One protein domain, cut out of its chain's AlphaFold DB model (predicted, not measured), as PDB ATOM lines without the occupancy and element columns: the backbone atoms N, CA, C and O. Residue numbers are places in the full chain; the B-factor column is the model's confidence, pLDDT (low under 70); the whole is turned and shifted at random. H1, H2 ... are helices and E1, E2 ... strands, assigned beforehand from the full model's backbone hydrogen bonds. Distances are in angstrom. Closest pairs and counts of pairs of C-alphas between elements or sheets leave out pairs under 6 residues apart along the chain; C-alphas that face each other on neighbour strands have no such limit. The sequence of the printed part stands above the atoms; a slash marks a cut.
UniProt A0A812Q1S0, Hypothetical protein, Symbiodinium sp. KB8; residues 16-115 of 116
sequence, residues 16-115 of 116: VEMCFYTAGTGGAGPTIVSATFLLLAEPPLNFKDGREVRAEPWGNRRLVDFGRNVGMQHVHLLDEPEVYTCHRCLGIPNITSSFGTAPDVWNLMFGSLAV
ATOM      1  N   VAL A  16      42.819  55.665   9.885       96.81
ATOM      2  CA  VAL A  16      43.404  54.598  10.691       96.81
ATOM      3  C   VAL A  16      42.311  53.661  11.178       96.81
ATOM      4  O   VAL A  16      41.407  54.042  11.919       96.81
ATOM      5  N   GLU A  17      42.470  52.387  10.846       94.75
ATOM      6  CA  GLU A  17      41.616  51.319  11.335       94.75
ATOM      7  C   GLU A  17      42.413  50.376  12.228       94.75
ATOM      8  O   GLU A  17      43.343  49.695  11.782       94.75
ATOM      9  N   MET A  18      42.051  50.315  13.504       95.50
ATOM     10  CA  MET A  18      42.695  49.413  14.453       95.50
ATOM     11  C   MET A  18      41.883  48.124  14.514       95.50
ATOM     12  O   MET A  18      40.682  48.138  14.771       95.50
ATOM     13  N   CYS A  19      42.531  47.003  14.206       95.38
ATOM     14  CA  CYS A  19      41.896  45.691  14.173       95.38
ATOM     15  C   CYS A  19      42.593  44.784  15.178       95.38
ATOM     16  O   CYS A  19      43.790  44.519  15.051       95.38
ATOM     17  N   PHE A  20      41.835  44.265  16.133       95.00
ATOM     18  CA  PHE A  20      42.321  43.341  17.143       95.00
ATOM     19  C   PHE A  20      41.647  41.990  16.978       95.00
ATOM     20  O   PHE A  20      40.433  41.896  16.798       95.00
ATOM     21  N   TYR A  21      42.440  40.931  17.071       95.81
ATOM     22  CA  TYR A  21      41.920  39.577  17.093       95.81
ATOM     23  C   TYR A  21      42.657  38.735  18.119       95.81
ATOM     24  O   TYR A  21      43.885  38.771  18.209       95.81
ATOM     25  N   THR A  22      41.901  37.968  18.898       94.94
ATOM     26  CA  THR A  22      42.454  37.105  19.944       94.94
ATOM     27  C   THR A  22      42.056  35.656  19.712       94.94
ATOM     28  O   THR A  22      40.897  35.340  19.466       94.94
ATOM     29  N   ALA A  23      43.027  34.751  19.798       92.81
ATOM     30  CA  ALA A  23      42.806  33.316  19.683       92.81
ATOM     31  C   ALA A  23      43.859  32.546  20.484       92.81
ATOM     32  O   ALA A  23      44.963  33.036  20.721       92.81
ATOM     33  N   GLY A  24      43.526  31.311  20.859       88.81
ATOM     34  CA  GLY A  24      44.445  30.378  21.508       88.81
ATOM     35  C   GLY A  24      44.066  30.025  22.944       88.81
ATOM     36  O   GLY A  24      43.095  30.517  23.510       88.81
ATOM     37  N   THR A  25      44.850  29.131  23.542       86.94
ATOM     38  CA  THR A  25      44.555  28.496  24.838       86.94
ATOM     39  C   THR A  25      45.358  29.089  25.997       86.94
ATOM     40  O   THR A  25      45.519  28.446  27.029       86.94
ATOM     41  N   GLY A  26      45.874  30.313  25.848       89.69
ATOM     42  CA  GLY A  26      46.778  30.963  26.810       89.69
ATOM     43  C   GLY A  26      46.148  31.377  28.148       89.69
ATOM     44  O   GLY A  26      46.769  32.119  28.898       89.69
ATOM     45  N   GLY A  27      44.915  30.954  28.447       90.81
ATOM     46  CA  GLY A  27      44.245  31.214  29.727       90.81
ATOM     47  C   GLY A  27      43.659  32.621  29.906       90.81
ATOM     48  O   GLY A  27      43.040  32.880  30.929       90.81
ATOM     49  N   ALA A  28      43.782  33.511  28.916       93.44
ATOM     50  CA  ALA A  28      43.293  34.894  28.988       93.44
ATOM     51  C   ALA A  28      41.773  35.057  28.756       93.44
ATOM     52  O   ALA A  28      41.263  36.174  28.793       93.44
ATOM     53  N   GLY A  29      41.041  33.962  28.519       92.38
ATOM     54  CA  GLY A  29      39.610  33.982  28.191       92.38
ATOM     55  C   GLY A  29      38.747  34.786  29.175       92.38
ATOM     56  O   GLY A  29      38.031  35.678  28.725       92.38
ATOM     57  N   PRO A  30      38.838  34.554  30.501       94.12
ATOM     58  CA  PRO A  30      38.080  35.332  31.480       94.12
ATOM     59  C   PRO A  30      38.362  36.837  31.400       94.12
ATOM     60  O   PRO A  30      37.433  37.636  31.445       94.12
ATOM     61  N   THR A  31      39.628  37.226  31.219       95.06
ATOM     62  CA  THR A  31      40.023  38.633  31.079       95.06
ATOM     63  C   THR A  31      39.432  39.262  29.824       95.06
ATOM     64  O   THR A  31      38.892  40.360  29.909       95.06
ATOM     65  N   ILE A  32      39.490  38.561  28.685       94.50
ATOM     66  CA  ILE A  32      38.914  39.037  27.421       94.50
ATOM     67  C   ILE A  32      37.409  39.255  27.583       94.50
ATOM     68  O   ILE A  32      36.922  40.338  27.293       94.50
ATOM     69  N   VAL A  33      36.680  38.276  28.128       92.94
ATOM     70  CA  VAL A  33      35.224  38.389  28.318       92.94
ATOM     71  C   VAL A  33      34.859  39.553  29.239       92.94
ATOM     72  O   VAL A  33      33.964  40.328  28.907       92.94
ATOM     73  N   SER A  34      35.550  39.710  30.373       94.12
ATOM     74  CA  SER A  34      35.287  40.819  31.299       94.12
ATOM     75  C   SER A  34      35.612  42.185  30.691       94.12
ATOM     76  O   SER A  34      34.826  43.114  30.858       94.12
ATOM     77  N   ALA A  35      36.736  42.316  29.981       94.19
ATOM     78  CA  ALA A  35      37.112  43.568  29.331       94.19
ATOM     79  C   ALA A  35      36.127  43.929  28.211       94.19
ATOM     80  O   ALA A  35      35.602  45.038  28.200       94.19
ATOM     81  N   THR A  36      35.797  42.979  27.329       94.25
ATOM     82  CA  THR A  36      34.827  43.206  26.252       94.25
ATOM     83  C   THR A  36      33.454  43.581  26.806       94.25
ATOM     84  O   THR A  36      32.830  44.491  26.278       94.25
ATOM     85  N   PHE A  37      32.999  42.961  27.900       92.56
ATOM     86  CA  PHE A  37      31.742  43.348  28.547       92.56
ATOM     87  C   PHE A  37      31.729  44.817  28.997       92.56
ATOM     88  O   PHE A  37      30.738  45.508  28.784       92.56
ATOM     89  N   LEU A  38      32.825  45.311  29.583       92.50
ATOM     90  CA  LEU A  38      32.934  46.718  29.986       92.50
ATOM     91  C   LEU A  38      32.940  47.662  28.778       92.50
ATOM     92  O   LEU A  38      32.298  48.705  28.820       92.50
ATOM     93  N   LEU A  39      33.629  47.283  27.702       92.94
ATOM     94  CA  LEU A  39      33.726  48.083  26.474       92.94
ATOM     95  C   LEU A  39      32.432  48.084  25.645       92.94
ATOM     96  O   LEU A  39      32.247  48.943  24.791       92.94
ATOM     97  N   LEU A  40      31.529  47.131  25.891       92.94
ATOM     98  CA  LEU A  40      30.184  47.101  25.308       92.94
ATOM     99  C   LEU A  40      29.189  48.014  26.038       92.94
ATOM    100  O   LEU A  40      28.090  48.220  25.532       92.94
ATOM    101  N   ALA A  41      29.539  48.538  27.218       89.88
ATOM    102  CA  ALA A  41      28.621  49.323  28.042       89.88
ATOM    103  C   ALA A  41      28.312  50.716  27.463       89.88
ATOM    104  O   ALA A  41      27.302  51.315  27.830       89.88
ATOM    105  N   GLU A  42      29.160  51.229  26.568       88.06
ATOM    106  CA  GLU A  42      28.955  52.504  25.884       88.06
ATOM    107  C   GLU A  42      29.015  52.340  24.355       88.06
ATOM    108  O   GLU A  42      29.735  51.482  23.839       88.06
ATOM    109  N   PRO A  43      28.279  53.173  23.596       92.00
ATOM    110  CA  PRO A  43      28.418  53.232  22.148       92.00
ATOM    111  C   PRO A  43      29.858  53.570  21.721       92.00
ATOM    112  O   PRO A  43      30.368  54.618  22.139       92.00
ATOM    113  N   PRO A  44      30.495  52.765  20.846       92.75
ATOM    114  CA  PRO A  44      31.863  52.995  20.399       92.75
ATOM    115  C   PRO A  44      32.073  54.385  19.814       92.75
ATOM    116  O   PRO A  44      31.380  54.791  18.870       92.75
ATOM    117  N   LEU A  45      33.047  55.104  20.373       95.56
ATOM    118  CA  LEU A  45      33.539  56.362  19.849       95.56
ATOM    119  C   LEU A  45      34.401  56.097  18.622       95.56
ATOM    120  O   LEU A  45      35.414  55.409  18.674       95.56
ATOM    121  N   ASN A  46      34.022  56.735  17.528       95.69
ATOM    122  CA  ASN A  46      34.803  56.819  16.311       95.69
ATOM    123  C   ASN A  46      34.963  58.288  15.923       95.69
ATOM    124  O   ASN A  46      34.151  59.134  16.311       95.69
ATOM    125  N   PHE A  47      35.972  58.587  15.113       97.50
ATOM    126  CA  PHE A  47      36.071  59.882  14.446       97.50
ATOM    127  C   PHE A  47      35.882  59.702  12.949       97.50
ATOM    128  O   PHE A  47      36.456  58.791  12.353       97.50
ATOM    129  N   LYS A  48      35.072  60.578  12.356       96.81
ATOM    130  CA  LYS A  48      34.877  60.675  10.911       96.81
ATOM    131  C   LYS A  48      34.929  62.135  10.499       96.81
ATOM    132  O   LYS A  48      34.212  62.958  11.071       96.81
ATOM    133  N   ASP A  49      35.774  62.460   9.529       97.31
ATOM    134  CA  ASP A  49      36.027  63.834   9.085       97.31
ATOM    135  C   ASP A  49      36.352  64.780  10.266       97.31
ATOM    136  O   ASP A  49      35.917  65.934  10.312       97.31
ATOM    137  N   GLY A  50      37.067  64.262  11.273       96.81
ATOM    138  CA  GLY A  50      37.433  64.983  12.496       96.81
ATOM    139  C   GLY A  50      36.289  65.215  13.490       96.81
ATOM    140  O   GLY A  50      36.456  65.977  14.440       96.81
ATOM    141  N   ARG A  51      35.123  64.591  13.289       97.44
ATOM    142  CA  ARG A  51      33.958  64.705  14.178       97.44
ATOM    143  C   ARG A  51      33.727  63.412  14.939       97.44
ATOM    144  O   ARG A  51      33.835  62.332  14.365       97.44
ATOM    145  N   GLU A  52      33.352  63.544  16.206       96.94
ATOM    146  CA  GLU A  52      32.936  62.414  17.032       96.94
ATOM    147  C   GLU A  52      31.655  61.783  16.476       96.94
ATOM    148  O   GLU A  52      30.666  62.467  16.196       96.94
ATOM    149  N   VAL A  53      31.676  60.461  16.334       95.75
ATOM    150  CA  VAL A  53      30.542  59.640  15.922       95.75
ATOM    151  C   VAL A  53      30.432  58.472  16.891       95.75
ATOM    152  O   VAL A  53      31.380  57.714  17.072       95.75
ATOM    153  N   ARG A  54      29.257  58.310  17.497       94.44
ATOM    154  CA  ARG A  54      28.928  57.157  18.338       94.44
ATOM    155  C   ARG A  54      28.222  56.114  17.478       94.44
ATOM    156  O   ARG A  54      27.157  56.399  16.932       94.44
ATOM    157  N   ALA A  55      28.851  54.957  17.297       91.62
ATOM    158  CA  ALA A  55      28.310  53.868  16.484       91.62
ATOM    159  C   ALA A  55      27.530  52.856  17.337       91.62
ATOM    160  O   ALA A  55      27.555  52.910  18.563       91.62
ATOM    161  N   GLU A  56      26.822  51.937  16.682       90.06
ATOM    162  CA  GLU A  56      26.142  50.833  17.361       90.06
ATOM    163  C   GLU A  56      27.176  49.887  18.006       90.06
ATOM    164  O   GLU A  56      28.115  49.460  17.315       90.06
ATOM    165  N   PRO A  57      27.030  49.551  19.305       89.25
ATOM    166  CA  PRO A  57      27.868  48.558  19.965       89.25
ATOM    167  C   PRO A  57      27.898  47.240  19.194       89.25
ATOM    168  O   PRO A  57      26.864  46.732  18.766       89.25
ATOM    169  N   TRP A  58      29.092  46.671  19.018       92.75
ATOM    170  CA  TRP A  58      29.282  45.391  18.329       92.75
ATOM    171  C   TRP A  58      28.755  45.334  16.876       92.75
ATOM    172  O   TRP A  58      28.582  44.252  16.297       92.75
ATOM    173  N   GLY A  59      28.524  46.498  16.263       88.56
ATOM    174  CA  GLY A  59      28.064  46.641  14.885       88.56
ATOM    175  C   GLY A  59      29.181  46.511  13.844       88.56
ATOM    176  O   GLY A  59      30.338  46.223  14.156       88.56
ATOM    177  N   ASN A  60      28.820  46.752  12.578       89.75
ATOM    178  CA  ASN A  60      29.736  46.785  11.429       89.75
ATOM    179  C   ASN A  60      30.679  45.565  11.353       89.75
ATOM    180  O   ASN A  60      31.904  45.688  11.294       89.75
ATOM    181  N   ARG A  61      30.085  44.364  11.381       92.56
ATOM    182  CA  ARG A  61      30.832  43.111  11.254       92.56
ATOM    183  C   ARG A  61      31.566  43.071   9.916       92.56
ATOM    184  O   ARG A  61      30.932  43.059   8.859       92.56
ATOM    185  N   ARG A  62      32.889  42.961   9.969       94.31
ATOM    186  CA  ARG A  62      33.770  42.944   8.794       94.31
ATOM    187  C   ARG A  62      34.755  41.788   8.850       94.31
ATOM    188  O   ARG A  62      35.047  41.262   9.922       94.31
ATOM    189  N   LEU A  63      35.244  41.388   7.681       96.19
ATOM    190  CA  LEU A  63      36.226  40.321   7.526       96.19
ATOM    191  C   LEU A  63      37.604  40.940   7.258       96.19
ATOM    192  O   LEU A  63      37.770  41.641   6.262       96.19
ATOM    193  N   VAL A  64      38.573  40.682   8.135       97.00
ATOM    194  CA  VAL A  64      39.927  41.260   8.085       97.00
ATOM    195  C   VAL A  64      40.963  40.148   7.979       97.00
ATOM    196  O   VAL A  64      40.859  39.142   8.678       97.00
ATOM    197  N   ASP A  65      41.958  40.326   7.109       96.94
ATOM    198  CA  ASP A  65      43.113  39.431   7.029       96.94
ATOM    199  C   ASP A  65      44.167  39.835   8.066       96.94
ATOM    200  O   ASP A  65      44.812  40.875   7.938       96.94
ATOM    201  N   PHE A  66      44.367  39.002   9.085       95.88
ATOM    202  CA  PHE A  66      45.425  39.190  10.085       95.88
ATOM    203  C   PHE A  66      46.775  38.605   9.642       95.88
ATOM    204  O   PHE A  66      47.734  38.545  10.416       95.88
ATOM    205  N   GLY A  67      46.866  38.169   8.387       95.56
ATOM    206  CA  GLY A  67      48.071  37.659   7.772       95.56
ATOM    207  C   GLY A  67      48.337  36.194   8.096       95.56
ATOM    208  O   GLY A  67      47.491  35.425   8.567       95.56
ATOM    209  N   ARG A  68      49.566  35.775   7.796       94.25
ATOM    210  CA  ARG A  68      49.975  34.372   7.854       94.25
ATOM    211  C   ARG A  68      49.770  33.791   9.262       94.25
ATOM    212  O   ARG A  68      50.240  34.355  10.243       94.25
ATOM    213  N   ASN A  69      49.156  32.607   9.320       91.12
ATOM    214  CA  ASN A  69      48.825  31.811  10.517       91.12
ATOM    215  C   ASN A  69      47.559  32.223  11.291       91.12
ATOM    216  O   ASN A  69      47.056  31.394  12.042       91.12
ATOM    217  N   VAL A  70      47.022  33.433  11.094       94.00
ATOM    218  CA  VAL A  70      45.726  33.845  11.675       94.00
ATOM    219  C   VAL A  70      44.635  33.861  10.603       94.00
ATOM    220  O   VAL A  70      43.548  33.327  10.820       94.00
ATOM    221  N   GLY A  71      44.952  34.398   9.422       95.44
ATOM    222  CA  GLY A  71      44.061  34.449   8.268       95.44
ATOM    223  C   GLY A  71      42.876  35.399   8.446       95.44
ATOM    224  O   GLY A  71      42.916  36.336   9.243       95.44
ATOM    225  N   MET A  72      41.818  35.132   7.679       96.94
ATOM    226  CA  MET A  72      40.600  35.941   7.660       96.94
ATOM    227  C   MET A  72      39.789  35.748   8.940       96.94
ATOM    228  O   MET A  72      39.402  34.623   9.255       96.94
ATOM    229  N   GLN A  73      39.478  36.840   9.634       96.75
ATOM    230  CA  GLN A  73      38.707  36.818  10.876       96.75
ATOM    231  C   GLN A  73      37.622  37.885  10.893       96.75
ATOM    232  O   GLN A  73      37.768  38.953  10.298       96.75
ATOM    233  N   HIS A  74      36.522  37.583  11.580       96.31
ATOM    234  CA  HIS A  74      35.454  38.548  11.796       96.31
ATOM    235  C   HIS A  74      35.806  39.469  12.959       96.31
ATOM    236  O   HIS A  74      36.215  38.998  14.020       96.31
ATOM    237  N   VAL A  75      35.606  40.767  12.760       96.75
ATOM    238  CA  VAL A  75      35.733  41.788  13.803       96.75
ATOM    239  C   VAL A  75      34.516  42.709  13.793       96.75
ATOM    240  O   VAL A  75      33.835  42.842  12.772       96.75
ATOM    241  N   HIS A  76      34.253  43.324  14.938       95.88
ATOM    242  CA  HIS A  76      33.110  44.190  15.226       95.88
ATOM    243  C   HIS A  76      33.601  45.502  15.835       95.88
ATOM    244  O   HIS A  76      34.630  45.500  16.510       95.88
ATOM    245  N   LEU A  77      32.885  46.609  15.629       94.94
ATOM    246  CA  LEU A  77      33.228  47.876  16.286       94.94
ATOM    247  C   LEU A  77      33.144  47.736  17.812       94.94
ATOM    248  O   LEU A  77      32.166  47.200  18.340       94.94
ATOM    249  N   LEU A  78      34.164  48.243  18.505       94.50
ATOM    250  CA  LEU A  78      34.269  48.215  19.964       94.50
ATOM    251  C   LEU A  78      34.904  49.518  20.471       94.50
ATOM    252  O   LEU A  78      35.765  50.076  19.790       94.50
ATOM    253  N   ASP A  79      34.464  50.005  21.638       92.12
ATOM    254  CA  ASP A  79      34.856  51.315  22.183       92.12
ATOM    255  C   ASP A  79      36.254  51.312  22.813       92.12
ATOM    256  O   ASP A  79      36.422  51.476  24.019       92.12
ATOM    257  N   GLU A  80      37.288  51.082  22.010       91.81
ATOM    258  CA  GLU A  80      38.650  51.086  22.533       91.81
ATOM    259  C   GLU A  80      39.119  52.525  22.846       91.81
ATOM    260  O   GLU A  80      39.136  53.389  21.959       91.81
ATOM    261  N   PRO A  81      39.592  52.805  24.077       89.12
ATOM    262  CA  PRO A  81      39.927  54.162  24.530       89.12
ATOM    263  C   PRO A  81      41.091  54.806  23.754       89.12
ATOM    264  O   PRO A  81      41.292  56.026  23.786       89.12
ATOM    265  N   GLU A  82      41.878  54.005  23.038       92.88
ATOM    266  CA  GLU A  82      42.955  54.486  22.174       92.88
ATOM    267  C   GLU A  82      42.461  55.300  20.971       92.88
ATOM    268  O   GLU A  82      43.209  56.160  20.506       92.88
ATOM    269  N   VAL A  83      41.213  55.122  20.513       96.25
ATOM    270  CA  VAL A  83      40.643  55.915  19.407       96.25
ATOM    271  C   VAL A  83      40.681  57.406  19.745       96.25
ATOM    272  O   VAL A  83      41.196  58.216  18.969       96.25
ATOM    273  N   TYR A  84      40.215  57.764  20.945       96.12
ATOM    274  CA  TYR A  84      40.223  59.143  21.429       96.12
ATOM    275  C   TYR A  84      41.641  59.711  21.509       96.12
ATOM    276  O   TYR A  84      41.922  60.794  20.991       96.12
ATOM    277  N   THR A  85      42.552  58.987  22.162       96.25
ATOM    278  CA  THR A  85      43.916  59.487  22.384       96.25
ATOM    279  C   THR A  85      44.709  59.584  21.083       96.25
ATOM    280  O   THR A  85      45.407  60.576  20.883       96.25
ATOM    281  N   CYS A  86      44.555  58.637  20.155       96.56
ATOM    282  CA  CYS A  86      45.189  58.698  18.840       96.56
ATOM    283  C   CYS A  86      44.657  59.871  18.008       96.56
ATOM    284  O   CYS A  86      45.463  60.627  17.468       96.56
ATOM    285  N   HIS A  87      43.337  60.092  17.963       97.12
ATOM    286  CA  HIS A  87      42.767  61.271  17.303       97.12
ATOM    287  C   HIS A  87      43.344  62.571  17.885       97.12
ATOM    288  O   HIS A  87      43.850  63.423  17.155       97.12
ATOM    289  N   ARG A  88      43.325  62.707  19.217       96.81
ATOM    290  CA  ARG A  88      43.748  63.931  19.911       96.81
ATOM    291  C   ARG A  88      45.244  64.210  19.822       96.81
ATOM    292  O   ARG A  88      45.616  65.377  19.729       96.81
ATOM    293  N   CYS A  89      46.084  63.181  19.888       96.38
ATOM    294  CA  CYS A  89      47.539  63.337  19.908       96.38
ATOM    295  C   CYS A  89      48.157  63.361  18.506       96.38
ATOM    296  O   CYS A  89      49.161  64.041  18.313       96.38
ATOM    297  N   LEU A  90      47.586  62.626  17.546       96.56
ATOM    298  CA  LEU A  90      48.149  62.469  16.197       96.56
ATOM    299  C   LEU A  90      47.362  63.235  15.122       96.56
ATOM    300  O   LEU A  90      47.803  63.296  13.980       96.56
ATOM    301  N   GLY A  91      46.209  63.820  15.465       96.56
ATOM    302  CA  GLY A  91      45.400  64.618  14.540       96.56
ATOM    303  C   GLY A  91      44.731  63.807  13.424       96.56
ATOM    304  O   GLY A  91      44.396  64.375  12.389       96.56
ATOM    305  N   ILE A  92      44.554  62.497  13.613       97.94
ATOM    306  CA  ILE A  92      43.990  61.587  12.603       97.94
ATOM    307  C   ILE A  92      42.483  61.856  12.458       97.94
ATOM    308  O   ILE A  92      41.752  61.643  13.426       97.94
ATOM    309  N   PRO A  93      41.973  62.295  11.293       97.56
ATOM    310  CA  PRO A  93      40.580  62.715  11.160       97.56
ATOM    311  C   PRO A  93      39.588  61.547  11.099       97.56
ATOM    312  O   PRO A  93      38.463  61.707  11.581       97.56
ATOM    313  N   ASN A  94      39.985  60.400  10.541       97.94
ATOM    314  CA  ASN A  94      39.168  59.189  10.492       97.94
ATOM    315  C   ASN A  94      39.851  58.083  11.290       97.94
ATOM    316  O   ASN A  94      40.930  57.625  10.920       97.94
ATOM    317  N   ILE A  95      39.249  57.676  12.405       97.62
ATOM    318  CA  ILE A  95      39.800  56.597  13.221       97.62
ATOM    319  C   ILE A  95      38.698  55.752  13.845       97.62
ATOM    320  O   ILE A  95      37.725  56.276  14.400       97.62
ATOM    321  N   THR A  96      38.868  54.436  13.742       96.25
ATOM    322  CA  THR A  96      37.965  53.441  14.326       96.25
ATOM    323  C   THR A  96      38.751  52.299  14.963       96.25
ATOM    324  O   THR A  96      39.922  52.074  14.638       96.25
ATOM    325  N   SER A  97      38.097  51.564  15.862       95.94
ATOM    326  CA  SER A  97      38.631  50.327  16.427       95.94
ATOM    327  C   SER A  97      37.650  49.175  16.269       95.94
ATOM    328  O   SER A  97      36.429  49.348  16.319       95.94
ATOM    329  N   SER A  98      38.175  47.978  16.035       95.94
ATOM    330  CA  SER A  98      37.386  46.756  15.946       95.94
ATOM    331  C   SER A  98      38.077  45.585  16.615       95.94
ATOM    332  O   SER A  98      39.299  45.444  16.560       95.94
ATOM    333  N   PHE A  99      37.269  44.691  17.168       96.62
ATOM    334  CA  PHE A  99      37.726  43.525  17.900       96.62
ATOM    335  C   PHE A  99      36.985  42.258  17.460       96.62
ATOM    336  O   PHE A  99      35.813  42.295  17.086       96.62
ATOM    337  N   GLY A 100      37.677  41.124  17.514       96.25
ATOM    338  CA  GLY A 100      37.103  39.796  17.342       96.25
ATOM    339  C   GLY A 100      37.871  38.750  18.140       96.25
ATOM    340  O   GLY A 100      39.026  38.946  18.534       96.25
ATOM    341  N   THR A 101      37.241  37.609  18.397       96.12
ATOM    342  CA  THR A 101      37.888  36.535  19.156       96.12
ATOM    343  C   THR A 101      37.497  35.136  18.684       96.12
ATOM    344  O   THR A 101      36.416  34.931  18.137       96.12
ATOM    345  N   ALA A 102      38.374  34.157  18.899       94.00
ATOM    346  CA  ALA A 102      38.055  32.740  18.774       94.00
ATOM    347  C   ALA A 102      37.816  32.082  20.143       94.00
ATOM    348  O   ALA A 102      38.542  32.355  21.099       94.00
ATOM    349  N   PRO A 103      36.907  31.093  20.219       92.44
ATOM    350  CA  PRO A 103      35.993  30.657  19.156       92.44
ATOM    351  C   PRO A 103      34.872  31.672  18.863       92.44
ATOM    352  O   PRO A 103      34.464  32.421  19.744       92.44
ATOM    353  N   ASP A 104      34.329  31.632  17.639       91.50
ATOM    354  CA  ASP A 104      33.356  32.620  17.126       91.50
ATOM    355  C   ASP A 104      32.050  32.706  17.947       91.50
ATOM    356  O   ASP A 104      31.341  33.709  17.915       91.50
ATOM    357  N   VAL A 105      31.760  31.683  18.759       93.06
ATOM    358  CA  VAL A 105      30.642  31.682  19.718       93.06
ATOM    359  C   VAL A 105      30.708  32.851  20.707       93.06
ATOM    360  O   VAL A 105      29.666  33.370  21.101       93.06
ATOM    361  N   TRP A 106      31.907  33.311  21.083       93.50
ATOM    362  CA  TRP A 106      32.045  34.483  21.949       93.50
ATOM    363  C   TRP A 106      31.575  35.755  21.244       93.50
ATOM    364  O   TRP A 106      30.851  36.535  21.856       93.50
ATOM    365  N   ASN A 107      31.876  35.930  19.950       94.44
ATOM    366  CA  ASN A 107      31.410  37.093  19.187       94.44
ATOM    367  C   ASN A 107      29.881  37.129  19.077       94.44
ATOM    368  O   ASN A 107      29.286  38.203  19.145       94.44
ATOM    369  N   LEU A 108      29.232  35.966  18.959       93.31
ATOM    370  CA  LEU A 108      27.770  35.865  18.995       93.31
ATOM    371  C   LEU A 108      27.201  36.301  20.357       93.31
ATOM    372  O   LEU A 108      26.208  37.030  20.416       93.31
ATOM    373  N   MET A 109      27.824  35.860  21.455       93.88
ATOM    374  CA  MET A 109      27.382  36.217  22.806       93.88
ATOM    375  C   MET A 109      27.573  37.708  23.097       93.88
ATOM    376  O   MET A 109      26.662  38.335  23.628       93.88
ATOM    377  N   PHE A 110      28.699  38.295  22.688       94.94
ATOM    378  CA  PHE A 110      28.931  39.736  22.795       94.94
ATOM    379  C   PHE A 110      27.892  40.546  22.016       94.94
ATOM    380  O   PHE A 110      27.306  41.471  22.572       94.94
ATOM    381  N   GLY A 111      27.567  40.136  20.786       92.94
ATOM    382  CA  GLY A 111      26.507  40.780  20.007       92.94
ATOM    383  C   GLY A 111      25.127  40.687  20.659       92.94
ATOM    384  O   GLY A 111      24.329  41.602  20.526       92.94
ATOM    385  N   SER A 112      24.854  39.619  21.413       90.19
ATOM    386  CA  SER A 112      23.592  39.472  22.152       90.19
ATOM    387  C   SER A 112      23.519  40.389  23.380       90.19
ATOM    388  O   SER A 112      22.436  40.835  23.744       90.19
ATOM    389  N   LEU A 113      24.660  40.672  24.016       88.44
ATOM    390  CA  LEU A 113      24.756  41.586  25.159       88.44
ATOM    391  C   LEU A 113      24.627  43.052  24.741       88.44
ATOM    392  O   LEU A 113      24.060  43.839  25.486       88.44
ATOM    393  N   ALA A 114      25.103  43.398  23.544       82.38
ATOM    394  CA  ALA A 114      25.060  44.755  22.999       82.38
ATOM    395  C   ALA A 114      23.634  45.283  22.705       82.38
ATOM    396  O   ALA A 114      23.465  46.467  22.434       82.38
ATOM    397  N   VAL A 115      22.618  44.408  22.727       62.84
ATOM    398  CA  VAL A 115      21.209  44.716  22.399       62.84
ATOM    399  C   VAL A 115      20.359  45.006  23.652       62.84
ATOM    400  O   VAL A 115      19.182  45.348  23.529       62.84
TER     401      VAL A 115
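This is residues 16 to 115 of the 116 residues of the protein "Hypothetical protein" of Symbiodinium sp. KB8 (UniProt A0A812Q1S0). A long parallel pair of strands, E1 and E6, runs through the middle of the domain, and the hairpin E4 and E5 carries on from E6 to make one sheet curled like part of a barrel. Around the first half of E6 lie H2, on one face, and the small hairpin E2 and E3; toward the other end H3 is on the opposite face, and H1 grazes the sheet. The printed part has 100 residues, with three named helices and six named strands in the order E1 H1 E2 E3 E4 E5 H2 E6 H3. The larger sheet runs E1, E6, E5, E4 and is mixed; E2 and E3 are antiparallel. The class is mixed, helices and strands; the whole is compact, with a radius of gyration of the C-alphas of 13.6 A and spans of 38 by 32 by 21 A.

E1, residues 16 to 22, is an edge strand, parallel to E6, residues 94 to 101, at 9 degrees; N 18 and O 96 are 3.0 A apart, within hydrogen-bond range. H1, residues 29 to 39, only grazes this strongly twisted sheet, with residues 29 to 36. E2, residues 45 to 48, and E3, residues 51 to 54, form a hairpin, with N 46 and O 53 at 2.9 A. The closest C-alphas of E2 and E6 are those of Lys 48 and Asn 94, 4.6 A apart. E4, residues 62 to 65, and E5, residues 72 to 77, form a hairpin, with N 64 and O 73 at 2.9 A. E5 is staggered, pairing with E4 over 72 to 75 and with E6 over 76 to 77; N 76 and O 99 are 2.8 A apart. H2, residues 82 to 90, is over E6 at a height of 9.3 A, only just along the strands at 29 degrees on the local plane. H3, residues 105 to 113, is on the opposite face. H1 and H3 only just touch, only at their ends, with 3 pairs of C-alphas within 8 A; the closest are those of Phe 37 and Phe 110, 7.4 A. In H1, H2 and H3 every O i to N i+4 pair is within hydrogen-bond range.

E1 begins at C-alpha 16, (43.404, 54.598, 10.691), and is 19.8 A long. H1 is 15.4 A, E5 16.5 A and E6 24.3 A long. H3, 12.7 A long, ends at C-alpha 113, (24.756, 41.586, 25.159).

The C-alphas farthest apart are those of Thr 25 and Asp 49, 39.6 A. The printed part has no cut and no long link. Its mean pLDDT is 93.8; residue 115 is under 70.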